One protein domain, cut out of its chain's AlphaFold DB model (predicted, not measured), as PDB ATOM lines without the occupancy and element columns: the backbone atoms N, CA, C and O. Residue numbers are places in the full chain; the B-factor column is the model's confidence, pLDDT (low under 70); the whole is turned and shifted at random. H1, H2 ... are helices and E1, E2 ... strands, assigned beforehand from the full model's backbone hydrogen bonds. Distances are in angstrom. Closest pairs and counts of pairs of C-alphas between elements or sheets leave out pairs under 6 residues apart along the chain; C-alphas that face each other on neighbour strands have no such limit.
ATOM      1  N   PHE A   3     108.062 175.734 188.316       93.75
ATOM      2  CA  PHE A   3     109.282 175.560 187.526       93.75
ATOM      3  C   PHE A   3     108.965 175.564 186.040       93.75
ATOM      4  O   PHE A   3     108.022 174.903 185.604       93.75
ATOM      5  N   TYR A   4     109.772 176.322 185.296       95.56
ATOM      6  CA  TYR A   4     109.769 176.353 183.844       95.56
ATOM      7  C   TYR A   4     111.126 175.895 183.318       95.56
ATOM      8  O   TYR A   4     112.120 176.610 183.453       95.56
ATOM      9  N   LEU A   5     111.174 174.690 182.755       94.69
ATOM     10  CA  LEU A   5     112.393 174.099 182.212       94.69
ATOM     11  C   LEU A   5     112.569 174.532 180.760       94.69
ATOM     12  O   LEU A   5     111.700 174.310 179.918       94.69
ATOM     13  N   THR A   6     113.701 175.157 180.469       93.75
ATOM     14  CA  THR A   6     114.023 175.676 179.138       93.75
ATOM     15  C   THR A   6     115.105 174.853 178.465       93.75
ATOM     16  O   THR A   6     115.870 174.151 179.123       93.75
ATOM     17  N   THR A   7     115.178 174.970 177.143       90.00
ATOM     18  CA  THR A   7     116.348 174.550 176.368       90.00
ATOM     19  C   THR A   7     117.454 175.607 176.475       90.00
ATOM     20  O   THR A   7     117.218 176.761 176.851       90.00
ATOM     21  N   GLY A   8     118.676 175.240 176.108       80.69
ATOM     22  CA  GLY A   8     119.724 176.199 175.801       80.69
ATOM     23  C   GLY A   8     121.116 175.626 175.980       80.69
ATOM     24  O   GLY A   8     121.314 174.468 176.340       80.69
ATOM     25  N   LYS A   9     122.119 176.480 175.760       77.00
ATOM     26  CA  LYS A   9     123.497 176.135 176.111       77.00
ATOM     27  C   LYS A   9     123.593 175.940 177.617       77.00
ATOM     28  O   LYS A   9     123.121 176.782 178.378       77.00
ATOM     29  N   THR A  10     124.284 174.877 178.008       76.50
ATOM     30  CA  THR A  10     124.660 174.598 179.389       76.50
ATOM     31  C   THR A  10     125.212 175.856 180.057       76.50
ATOM     32  O   THR A  10     126.259 176.371 179.656       76.50
ATOM     33  N   ALA A  11     124.502 176.368 181.058       79.38
ATOM     34  CA  ALA A  11     124.855 177.613 181.725       79.38
ATOM     35  C   ALA A  11     125.656 177.346 183.014       79.38
ATOM     36  O   ALA A  11     125.392 176.407 183.767       79.38
ATOM     37  N   PHE A  12     126.675 178.178 183.255       68.31
ATOM     38  CA  PHE A  12     127.668 177.982 184.325       68.31
ATOM     39  C   PHE A  12     127.620 179.047 185.442       68.31
ATOM     40  O   PHE A  12     128.514 179.082 186.282       68.31
ATOM     41  N   GLY A  13     126.580 179.886 185.496       68.25
ATOM     42  CA  GLY A  13     126.400 180.923 186.527       68.25
ATOM     43  C   GLY A  13     125.103 180.783 187.335       68.25
ATOM     44  O   GLY A  13     124.274 179.938 187.012       68.25
ATOM     45  N   SER A  14     124.917 181.668 188.332       68.25
ATOM     46  CA  SER A  14     123.710 181.874 189.174       68.25
ATOM     47  C   SER A  14     123.373 180.799 190.236       68.25
ATOM     48  O   SER A  14     124.163 179.897 190.526       68.25
ATOM     49  N   LYS A  15     122.198 180.953 190.878       84.56
ATOM     50  CA  LYS A  15     121.634 180.033 191.875       84.56
ATOM     51  C   LYS A  15     121.318 178.695 191.206       84.56
ATOM     52  O   LYS A  15     120.518 178.631 190.277       84.56
ATOM     53  N   ARG A  16     121.932 177.625 191.707       89.00
ATOM     54  CA  ARG A  16     121.695 176.261 191.226       89.00
ATOM     55  C   ARG A  16     120.457 175.640 191.855       89.00
ATOM     56  O   ARG A  16     120.217 175.794 193.053       89.00
ATOM     57  N   VAL A  17     119.739 174.881 191.044       90.81
ATOM     58  CA  VAL A  17     118.655 173.993 191.453       90.81
ATOM     59  C   VAL A  17     119.034 172.591 190.989       90.81
ATOM     60  O   VAL A  17     119.233 172.350 189.806       90.81
ATOM     61  N   SER A  18     119.208 171.664 191.922       92.12
ATOM     62  CA  SER A  18     119.510 170.268 191.575       92.12
ATOM     63  C   SER A  18     118.294 169.575 190.957       92.12
ATOM     64  O   SER A  18     117.161 169.931 191.278       92.12
ATOM     65  N   ASP A  19     118.508 168.521 190.165       90.94
ATOM     66  CA  ASP A  19     117.409 167.699 189.629       90.94
ATOM     67  C   ASP A  19     116.500 167.174 190.742       90.94
ATOM     68  O   ASP A  19     115.282 167.211 190.633       90.94
ATOM     69  N   LYS A  20     117.078 166.799 191.890       92.12
ATOM     70  CA  LYS A  20     116.310 166.382 193.073       92.12
ATOM     71  C   LYS A  20     115.349 167.460 193.568       92.12
ATOM     72  O   LYS A  20     114.247 167.133 193.990       92.12
ATOM     73  N   GLN A  21     115.752 168.729 193.538       92.00
ATOM     74  CA  GLN A  21     114.876 169.836 193.926       92.00
ATOM     75  C   GLN A  21     113.780 170.069 192.888       92.00
ATOM     76  O   GLN A  21     112.644 170.322 193.282       92.00
ATOM     77  N   VAL A  22     114.100 169.943 191.594       92.12
ATOM     78  CA  VAL A  22     113.104 169.991 190.513       92.12
ATOM     79  C   VAL A  22     112.065 168.891 190.701       92.12
ATOM     80  O   VAL A  22     110.879 169.194 190.773       92.12
ATOM     81  N   LEU A  23     112.500 167.646 190.888       91.94
ATOM     82  CA  LEU A  23     111.624 166.488 191.069       91.94
ATOM     83  C   LEU A  23     110.793 166.566 192.350       91.94
ATOM     84  O   LEU A  23     109.594 166.306 192.321       91.94
ATOM     85  N   TYR A  24     111.401 166.954 193.472       92.19
ATOM     86  CA  TYR A  24     110.681 167.131 194.735       92.19
ATOM     87  C   TYR A  24     109.573 168.178 194.603       92.19
ATOM     88  O   TYR A  24     108.455 167.986 195.072       92.19
ATOM     89  N   HIS A  25     109.874 169.289 193.936       91.25
ATOM     90  CA  HIS A  25     108.889 170.327 193.701       91.25
ATOM     91  C   HIS A  25     107.798 169.867 192.731       91.25
ATOM     92  O   HIS A  25     106.626 170.081 193.013       91.25
ATOM     93  N   ALA A  26     108.178 169.207 191.635       91.44
ATOM     94  CA  ALA A  26     107.264 168.638 190.650       91.44
ATOM     95  C   ALA A  26     106.243 167.694 191.297       91.44
ATOM     96  O   ALA A  26     105.053 167.796 191.022       91.44
ATOM     97  N   LEU A  27     106.698 166.832 192.210       92.00
ATOM     98  CA  LEU A  27     105.838 165.943 192.991       92.00
ATOM     99  C   LEU A  27     104.861 166.701 193.894       92.00
ATOM    100  O   LEU A  27     103.712 166.294 194.028       92.00
ATOM    101  N   ASN A  28     105.304 167.797 194.511       91.75
ATOM    102  CA  ASN A  28     104.454 168.587 195.401       91.75
ATOM    103  C   ASN A  28     103.411 169.415 194.645       91.75
ATOM    104  O   ASN A  28     102.318 169.627 195.163       91.75
ATOM    105  N   THR A  29     103.741 169.922 193.455       90.56
ATOM    106  CA  THR A  29     102.811 170.718 192.641       90.56
ATOM    107  C   THR A  29     101.971 169.879 191.691       90.56
ATOM    108  O   THR A  29     100.951 170.367 191.217       90.56
ATOM    109  N   GLY A  30     102.402 168.655 191.381       92.50
ATOM    110  CA  GLY A  30     101.791 167.796 190.367       92.50
ATOM    111  C   GLY A  30     101.994 168.295 188.934       92.50
ATOM    112  O   GLY A  30     101.463 167.698 188.008       92.50
ATOM    113  N   VAL A  31     102.753 169.377 188.734       92.81
ATOM    114  CA  VAL A  31     102.933 170.010 187.424       92.81
ATOM    115  C   VAL A  31     104.322 170.621 187.265       92.81
ATOM    116  O   VAL A  31     104.864 171.217 188.205       92.81
ATOM    117  N   VAL A  32     104.875 170.506 186.058       94.44
ATOM    118  CA  VAL A  32     106.102 171.173 185.602       94.44
ATOM    119  C   VAL A  32     105.853 171.764 184.223       94.44
ATOM    120  O   VAL A  32     105.347 171.081 183.337       94.44
ATOM    121  N   PHE A  33     106.234 173.023 184.025       95.69
ATOM    122  CA  PHE A  33     106.141 173.653 182.714       95.69
ATOM    123  C   PHE A  33     107.459 173.464 181.972       95.69
ATOM    124  O   PHE A  33     108.537 173.608 182.553       95.69
ATOM    125  N   VAL A  34     107.386 173.138 180.688       95.62
ATOM    126  CA  VAL A  34     108.564 172.844 179.873       95.62
ATOM    127  C   VAL A  34     108.432 173.544 178.528       95.62
ATOM    128  O   VAL A  34     107.379 173.499 177.894       95.62
ATOM    129  N   HIS A  35     109.509 174.184 178.082       95.81
ATOM    130  CA  HIS A  35     109.575 174.731 176.734       95.81
ATOM    131  C   HIS A  35     109.557 173.571 175.716       95.81
ATOM    132  O   HIS A  35     110.362 172.649 175.867       95.81
ATOM    133  N   PRO A  36     108.724 173.592 174.657       94.94
ATOM    134  CA  PRO A  36     108.630 172.490 173.693       94.94
ATOM    135  C   PRO A  36     109.980 172.072 173.098       94.94
ATOM    136  O   PRO A  36     110.259 170.884 172.951       94.94
ATOM    137  N   ASP A  37     110.852 173.041 172.815       94.38
ATOM    138  CA  ASP A  37     112.201 172.758 172.311       94.38
ATOM    139  C   ASP A  37     113.090 171.963 173.283       94.38
ATOM    140  O   ASP A  37     113.922 171.197 172.812       94.38
ATOM    141  N   ALA A  38     112.873 172.055 174.602       92.81
ATOM    142  CA  ALA A  38     113.619 171.263 175.587       92.81
ATOM    143  C   ALA A  38     113.271 169.766 175.531       92.81
ATOM    144  O   ALA A  38     114.083 168.926 175.903       92.81
ATOM    145  N   ILE A  39     112.064 169.425 175.065       93.31
ATOM    146  CA  ILE A  39     111.697 168.036 174.758       93.31
ATOM    147  C   ILE A  39     112.309 167.622 173.416       93.31
ATOM    148  O   ILE A  39     112.823 166.513 173.281       93.31
ATOM    149  N   ARG A  40     112.259 168.507 172.409       93.00
ATOM    150  CA  ARG A  40     112.728 168.210 171.043       93.00
ATOM    151  C   ARG A  40     114.227 167.939 170.968       93.00
ATOM    152  O   ARG A  40     114.636 167.083 170.190       93.00
ATOM    153  N   ASP A  41     115.031 168.668 171.733       92.31
ATOM    154  CA  ASP A  41     116.487 168.501 171.761       92.31
ATOM    155  C   ASP A  41     116.977 167.481 172.803       92.31
ATOM    156  O   ASP A  41     118.173 167.193 172.865       92.31
ATOM    157  N   GLY A  42     116.058 166.910 173.590       89.94
ATOM    158  CA  GLY A  42     116.353 165.916 174.618       89.94
ATOM    159  C   GLY A  42     116.919 166.486 175.921       89.94
ATOM    160  O   GLY A  42     117.380 165.709 176.755       89.94
ATOM    161  N   THR A  43     116.886 167.807 176.126       92.00
ATOM    162  CA  THR A  43     117.276 168.440 177.399       92.00
ATOM    163  C   THR A  43     116.406 167.958 178.559       92.00
ATOM    164  O   THR A  43     116.894 167.784 179.674       92.00
ATOM    165  N   VAL A  44     115.113 167.763 178.303       92.62
ATOM    166  CA  VAL A  44     114.134 167.227 179.248       92.62
ATOM    167  C   VAL A  44     113.511 165.985 178.635       92.62
ATOM    168  O   VAL A  44     112.986 166.043 177.523       92.62
ATOM    169  N   HIS A  45     113.500 164.876 179.370       91.56
ATOM    170  CA  HIS A  45     112.780 163.683 178.957       91.56
ATOM    171  C   HIS A  45     111.527 163.489 179.833       91.56
ATOM    172  O   HIS A  45     111.621 163.552 181.057       91.56
ATOM    173  N   PRO A  46     110.336 163.205 179.266       88.50
ATOM    174  CA  PRO A  46     109.125 162.980 180.069       88.50
ATOM    175  C   PRO A  46     109.281 161.875 181.125       88.50
ATOM    176  O   PRO A  46     108.759 161.991 182.227       88.50
ATOM    177  N   ASN A  47     110.062 160.835 180.809       90.31
ATOM    178  CA  ASN A  47     110.369 159.736 181.736       90.31
ATOM    179  C   ASN A  47     111.273 160.131 182.920       90.31
ATOM    180  O   ASN A  47     111.451 159.314 183.821       90.31
ATOM    181  N   ASP A  48     111.850 161.336 182.932       89.06
ATOM    182  CA  ASP A  48     112.641 161.814 184.071       89.06
ATOM    183  C   ASP A  48     111.749 162.155 185.272       89.06
ATOM    184  O   ASP A  48     112.225 162.228 186.407       89.06
ATOM    185  N   PHE A  49     110.444 162.343 185.038       90.00
ATOM    186  CA  PHE A  49     109.480 162.713 186.064       90.00
ATOM    187  C   PHE A  49     108.695 161.494 186.559       90.00
ATOM    188  O   PHE A  49     108.320 160.618 185.777       90.00
ATOM    189  N   PRO A  50     108.422 161.422 187.871       88.38
ATOM    190  CA  PRO A  50     107.633 160.345 188.447       88.38
ATOM    191  C   PRO A  50     106.169 160.410 187.998       88.38
ATOM    192  O   PRO A  50     105.643 161.466 187.643       88.38
ATOM    193  N   ALA A  51     105.487 159.266 188.080       87.94
ATOM    194  CA  ALA A  51     104.055 159.184 187.822       87.94
ATOM    195  C   ALA A  51     103.270 160.156 188.720       87.94
ATOM    196  O   ALA A  51     103.559 160.287 189.910       87.94
ATOM    197  N   GLY A  52     102.265 160.818 188.143       86.50
ATOM    198  CA  GLY A  52     101.460 161.835 188.828       86.50
ATOM    199  C   GLY A  52     101.961 163.271 188.654       86.50
ATOM    200  O   GLY A  52     101.295 164.190 189.120       86.50
ATOM    201  N   VAL A  53     103.088 163.477 187.965       92.94
ATOM    202  CA  VAL A  53     103.519 164.802 187.504       92.94
ATOM    203  C   VAL A  53     103.060 165.013 186.066       92.94
ATOM    204  O   VAL A  53     103.398 164.238 185.173       92.94
ATOM    205  N   GLU A  54     102.322 166.091 185.833       93.19
ATOM    206  CA  GLU A  54     101.955 166.553 184.502       93.19
ATOM    207  C   GLU A  54     103.048 167.467 183.929       93.19
ATOM    208  O   GLU A  54     103.476 168.432 184.568       93.19
ATOM    209  N   LEU A  55     103.501 167.183 182.705       93.38
ATOM    210  CA  LEU A  55     104.371 168.088 181.957       93.38
ATOM    211  C   LEU A  55     103.515 168.965 181.044       93.38
ATOM    212  O   LEU A  55     102.954 168.485 180.061       93.38
ATOM    213  N   VAL A  56     103.462 170.262 181.339       95.19
ATOM    214  CA  VAL A  56     102.746 171.245 180.523       95.19
ATOM    215  C   VAL A  56     103.723 171.899 179.557       95.19
ATOM    216  O   VAL A  56     104.626 172.634 179.961       95.19
ATOM    217  N   LEU A  57     103.537 171.638 178.265       95.00
ATOM    218  CA  LEU A  57     104.364 172.224 177.215       95.00
ATOM    219  C   LEU A  57     103.830 173.607 176.832       95.00
ATOM    220  O   LEU A  57     102.678 173.737 176.422       95.00
ATOM    221  N   THR A  58     104.660 174.637 176.957       94.88
ATOM    222  CA  THR A  58     104.308 176.019 176.597       94.88
ATOM    223  C   THR A  58     105.552 176.780 176.172       94.88
ATOM    224  O   THR A  58     106.596 176.635 176.798       94.88
ATOM    225  N   ASP A  59     105.454 177.605 175.129       93.62
ATOM    226  CA  ASP A  59     106.555 178.481 174.705       93.62
ATOM    227  C   ASP A  59     106.759 179.654 175.679       93.62
ATOM    228  O   ASP A  59     107.846 180.229 175.782       93.62
ATOM    229  N   THR A  60     105.703 180.015 176.417       92.56
ATOM    230  CA  THR A  60     105.708 181.149 177.348       92.56
ATOM    231  C   THR A  60     105.671 180.659 178.798       92.56
ATOM    232  O   THR A  60     104.736 179.934 179.158       92.56
ATOM    233  N   PRO A  61     106.639 181.055 179.650       92.88
ATOM    234  CA  PRO A  61     106.613 180.723 181.069       92.88
ATOM    235  C   PRO A  61     105.407 181.366 181.772       92.88
ATOM    236  O   PRO A  61     105.065 182.513 181.472       92.88
ATOM    237  N   PRO A  62     104.799 180.684 182.759       92.38
ATOM    238  CA  PRO A  62     103.845 181.318 183.663       92.38
ATOM    239  C   PRO A  62     104.460 182.532 184.391       92.38
ATOM    240  O   PRO A  62     105.661 182.514 184.669       92.38
ATOM    241  N   PRO A  63     103.660 183.547 184.773       89.38
ATOM    242  CA  PRO A  63     104.165 184.776 185.400       89.38
ATOM    243  C   PRO A  63     105.007 184.551 186.666       89.38
ATOM    244  O   PRO A  63     105.979 185.265 186.891       89.38
ATOM    245  N   ASP A  64     104.671 183.526 187.455       89.12
ATOM    246  CA  ASP A  64     105.342 183.197 188.722       89.12
ATOM    247  C   ASP A  64     106.341 182.030 188.597       89.12
ATOM    248  O   ASP A  64     106.747 181.418 189.597       89.12
ATOM    249  N   ALA A  65     106.703 181.656 187.366       91.38
ATOM    250  CA  ALA A  65     107.613 180.552 187.130       91.38
ATOM    251  C   ALA A  65     109.077 180.971 187.298       91.38
ATOM    252  O   ALA A  65     109.554 181.950 186.730       91.38
ATOM    253  N   LEU A  66     109.820 180.156 188.040       92.50
ATOM    254  CA  LEU A  66     111.268 180.204 188.069       92.50
ATOM    255  C   LEU A  66     111.795 179.548 186.791       92.50
ATOM    256  O   LEU A  66     111.592 178.351 186.570       92.50
ATOM    257  N   ILE A  67     112.463 180.344 185.960       93.44
ATOM    258  CA  ILE A  67     113.019 179.902 184.683       93.44
ATOM    259  C   ILE A  67     114.327 179.163 184.948       93.44
ATOM    260  O   ILE A  67     115.259 179.713 185.534       93.44
ATOM    261  N   LEU A  68     114.392 177.912 184.507       94.00
ATOM    262  CA  LEU A  68     115.524 177.021 184.704       94.00
ATOM    263  C   LEU A  68     116.154 176.672 183.355       94.00
ATOM    264  O   LEU A  68     115.480 176.208 182.436       94.00
ATOM    265  N   ALA A  69     117.461 176.892 183.243       92.88
ATOM    266  CA  ALA A  69     118.274 176.489 182.099       92.88
ATOM    267  C   ALA A  69     119.140 175.270 182.460       92.88
ATOM    268  O   ALA A  69     119.534 175.134 183.628       92.88
ATOM    269  N   PRO A  70     119.461 174.397 181.488       91.44
ATOM    270  CA  PRO A  70     120.244 173.199 181.751       91.44
ATOM    271  C   PRO A  70     121.658 173.552 182.221       91.44
ATOM    272  O   PRO A  70     122.291 174.501 181.747       91.44
ATOM    273  N   ALA A  71     122.176 172.761 183.157       88.56
ATOM    274  CA  ALA A  71     123.530 172.859 183.684       88.56
ATOM    275  C   ALA A  71     124.158 171.454 183.780       88.56
ATOM    276  O   ALA A  71     123.441 170.458 183.797       88.56
ATOM    277  N   PRO A  72     125.494 171.312 183.912       83.19
ATOM    278  CA  PRO A  72     126.134 169.989 183.932       83.19
ATOM    279  C   PRO A  72     125.709 169.103 185.114       83.19
ATOM    280  O   PRO A  72     126.010 167.915 185.139       83.19
ATOM    281  N   LYS A  73     125.106 169.706 186.146       82.69
ATOM    282  CA  LYS A  73     124.626 169.052 187.368       82.69
ATOM    283  C   LYS A  73     123.337 169.743 187.820       82.69
ATOM    284  O   LYS A  73     123.371 170.559 188.745       82.69
ATOM    285  N   GLY A  74     122.242 169.453 187.126       88.88
ATOM    286  CA  GLY A  74     120.923 170.033 187.357       88.88
ATOM    287  C   GLY A  74     120.681 171.294 186.540       88.88
ATOM    288  O   GLY A  74     120.894 171.320 185.332       88.88
ATOM    289  N   TRP A  75     120.252 172.351 187.217       93.00
ATOM    290  CA  TRP A  75     119.669 173.533 186.596       93.00
ATOM    291  C   TRP A  75     120.223 174.812 187.205       93.00
ATOM    292  O   TRP A  75     120.675 174.845 188.356       93.00
ATOM    293  N   VAL A  76     120.164 175.891 186.440       92.00
ATOM    294  CA  VAL A  76     120.495 177.237 186.909       92.00
ATOM    295  C   VAL A  76     119.334 178.180 186.643       92.00
ATOM    296  O   VAL A  76     118.658 178.066 185.623       92.00
ATOM    297  N   VAL A  77     119.094 179.087 187.587       90.00
ATOM    298  CA  VAL A  77     118.049 180.105 187.463       90.00
ATOM    299  C   VAL A  77     118.487 181.153 186.444       90.00
ATOM    300  O   VAL A  77     119.551 181.750 186.597       90.00
ATOM    301  N   LYS A  78     117.677 181.361 185.410       85.12
ATOM    302  CA  LYS A  78     117.922 182.372 184.381       85.12
ATOM    303  C   LYS A  78     117.353 183.732 184.773       85.12
ATOM    304  O   LYS A  78     116.273 183.754 185.402       85.12
TER     305      LYS A  78
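What this domain is: This is residues 3 to 78 of the 78 residues of an uncharacterized protein of Thermus scotoductus (UniProt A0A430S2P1). A small, strongly twisted sheet of five strands has one helix, H1, packed on one face; the short H2 only grazes the sheet, and two long loops, residues 6 to 18 and 41 to 53, reach out toward opposite ends of the domain. Across the sheet the strands run E3, E2, E1, E4, E5; it is mixed, with E5 antiparallel to E4 and the other neighbours parallel. The printed part has 76 residues with two named helices and five named strands, in the order E1 H1 E2 H2 E3 E4 E5, and its class is mixed, helices and strands. It is compact, with a radius of gyration of the C-alphas of 11.2 A, and spans 31 by 25 by 22 A.

Where its parts are: The sheet holds E3, residues 54 to 57; E2, residues 31 to 34; E1, residues 3 to 5, beginning at C-alpha 3 (109.282, 175.560, 187.526); E4, residues 65 to 71, 18.0 A long; and E5, residues 74 to 77, 10.5 A long, ending at C-alpha 77 (118.049, 180.105, 187.463). H1, residues 19 to 29, is 15.2 A long and begins at C-alpha 19 (117.409, 167.699, 189.629). H2 is residues 36 to 40.

How they stand to each other: E3 and E2 are parallel at 26 degrees, with N 34 and O 56 2.9 A apart. E2 and E1 are parallel at 33 degrees, with N 5 and O 33 at 2.9 A. E1 and E4 are parallel at 40 degrees, with N 68 and O 4 at 2.8 A. E4 and E5 form a hairpin, antiparallel at 131 degrees, with N 69 and O 76 at 2.9 A. The pairing of E4 is staggered: residues 66 to 68 pair with E1, residues 68 to 71 with E5. Residues 16 to 17 pair antiparallel with residues 75 to 76 of E5. H1 is on the sheet at a height of 7.3 A, two layers with the helix on one face. It lies over none of the strands, but only just: 2 of its 11 C-alphas fall on E2. Its closest C-alphas to E5 are those of Asp 19 and Gly 74, 4.8 A apart. H2 only grazes the sheet with residues 36 to 39, and H1 and H2 are apart. E1, H1, E2 and E2, H2, E3 are strand-helix-strand units, parallel neighbour strands with a helix between, each with a right-handed crossover. In H1 and H2 every O i to N i+4 pair is within hydrogen-bond range.

The domain as a whole: The C-alphas farthest apart, those of Gly 13 and Gly 52, are 31.5 A apart. The links E1 to H1 and H2 to E3 are long, 13 residues each. The printed part has no cut. Its mean pLDDT is 90.0, with residues 12 to 14 under 70.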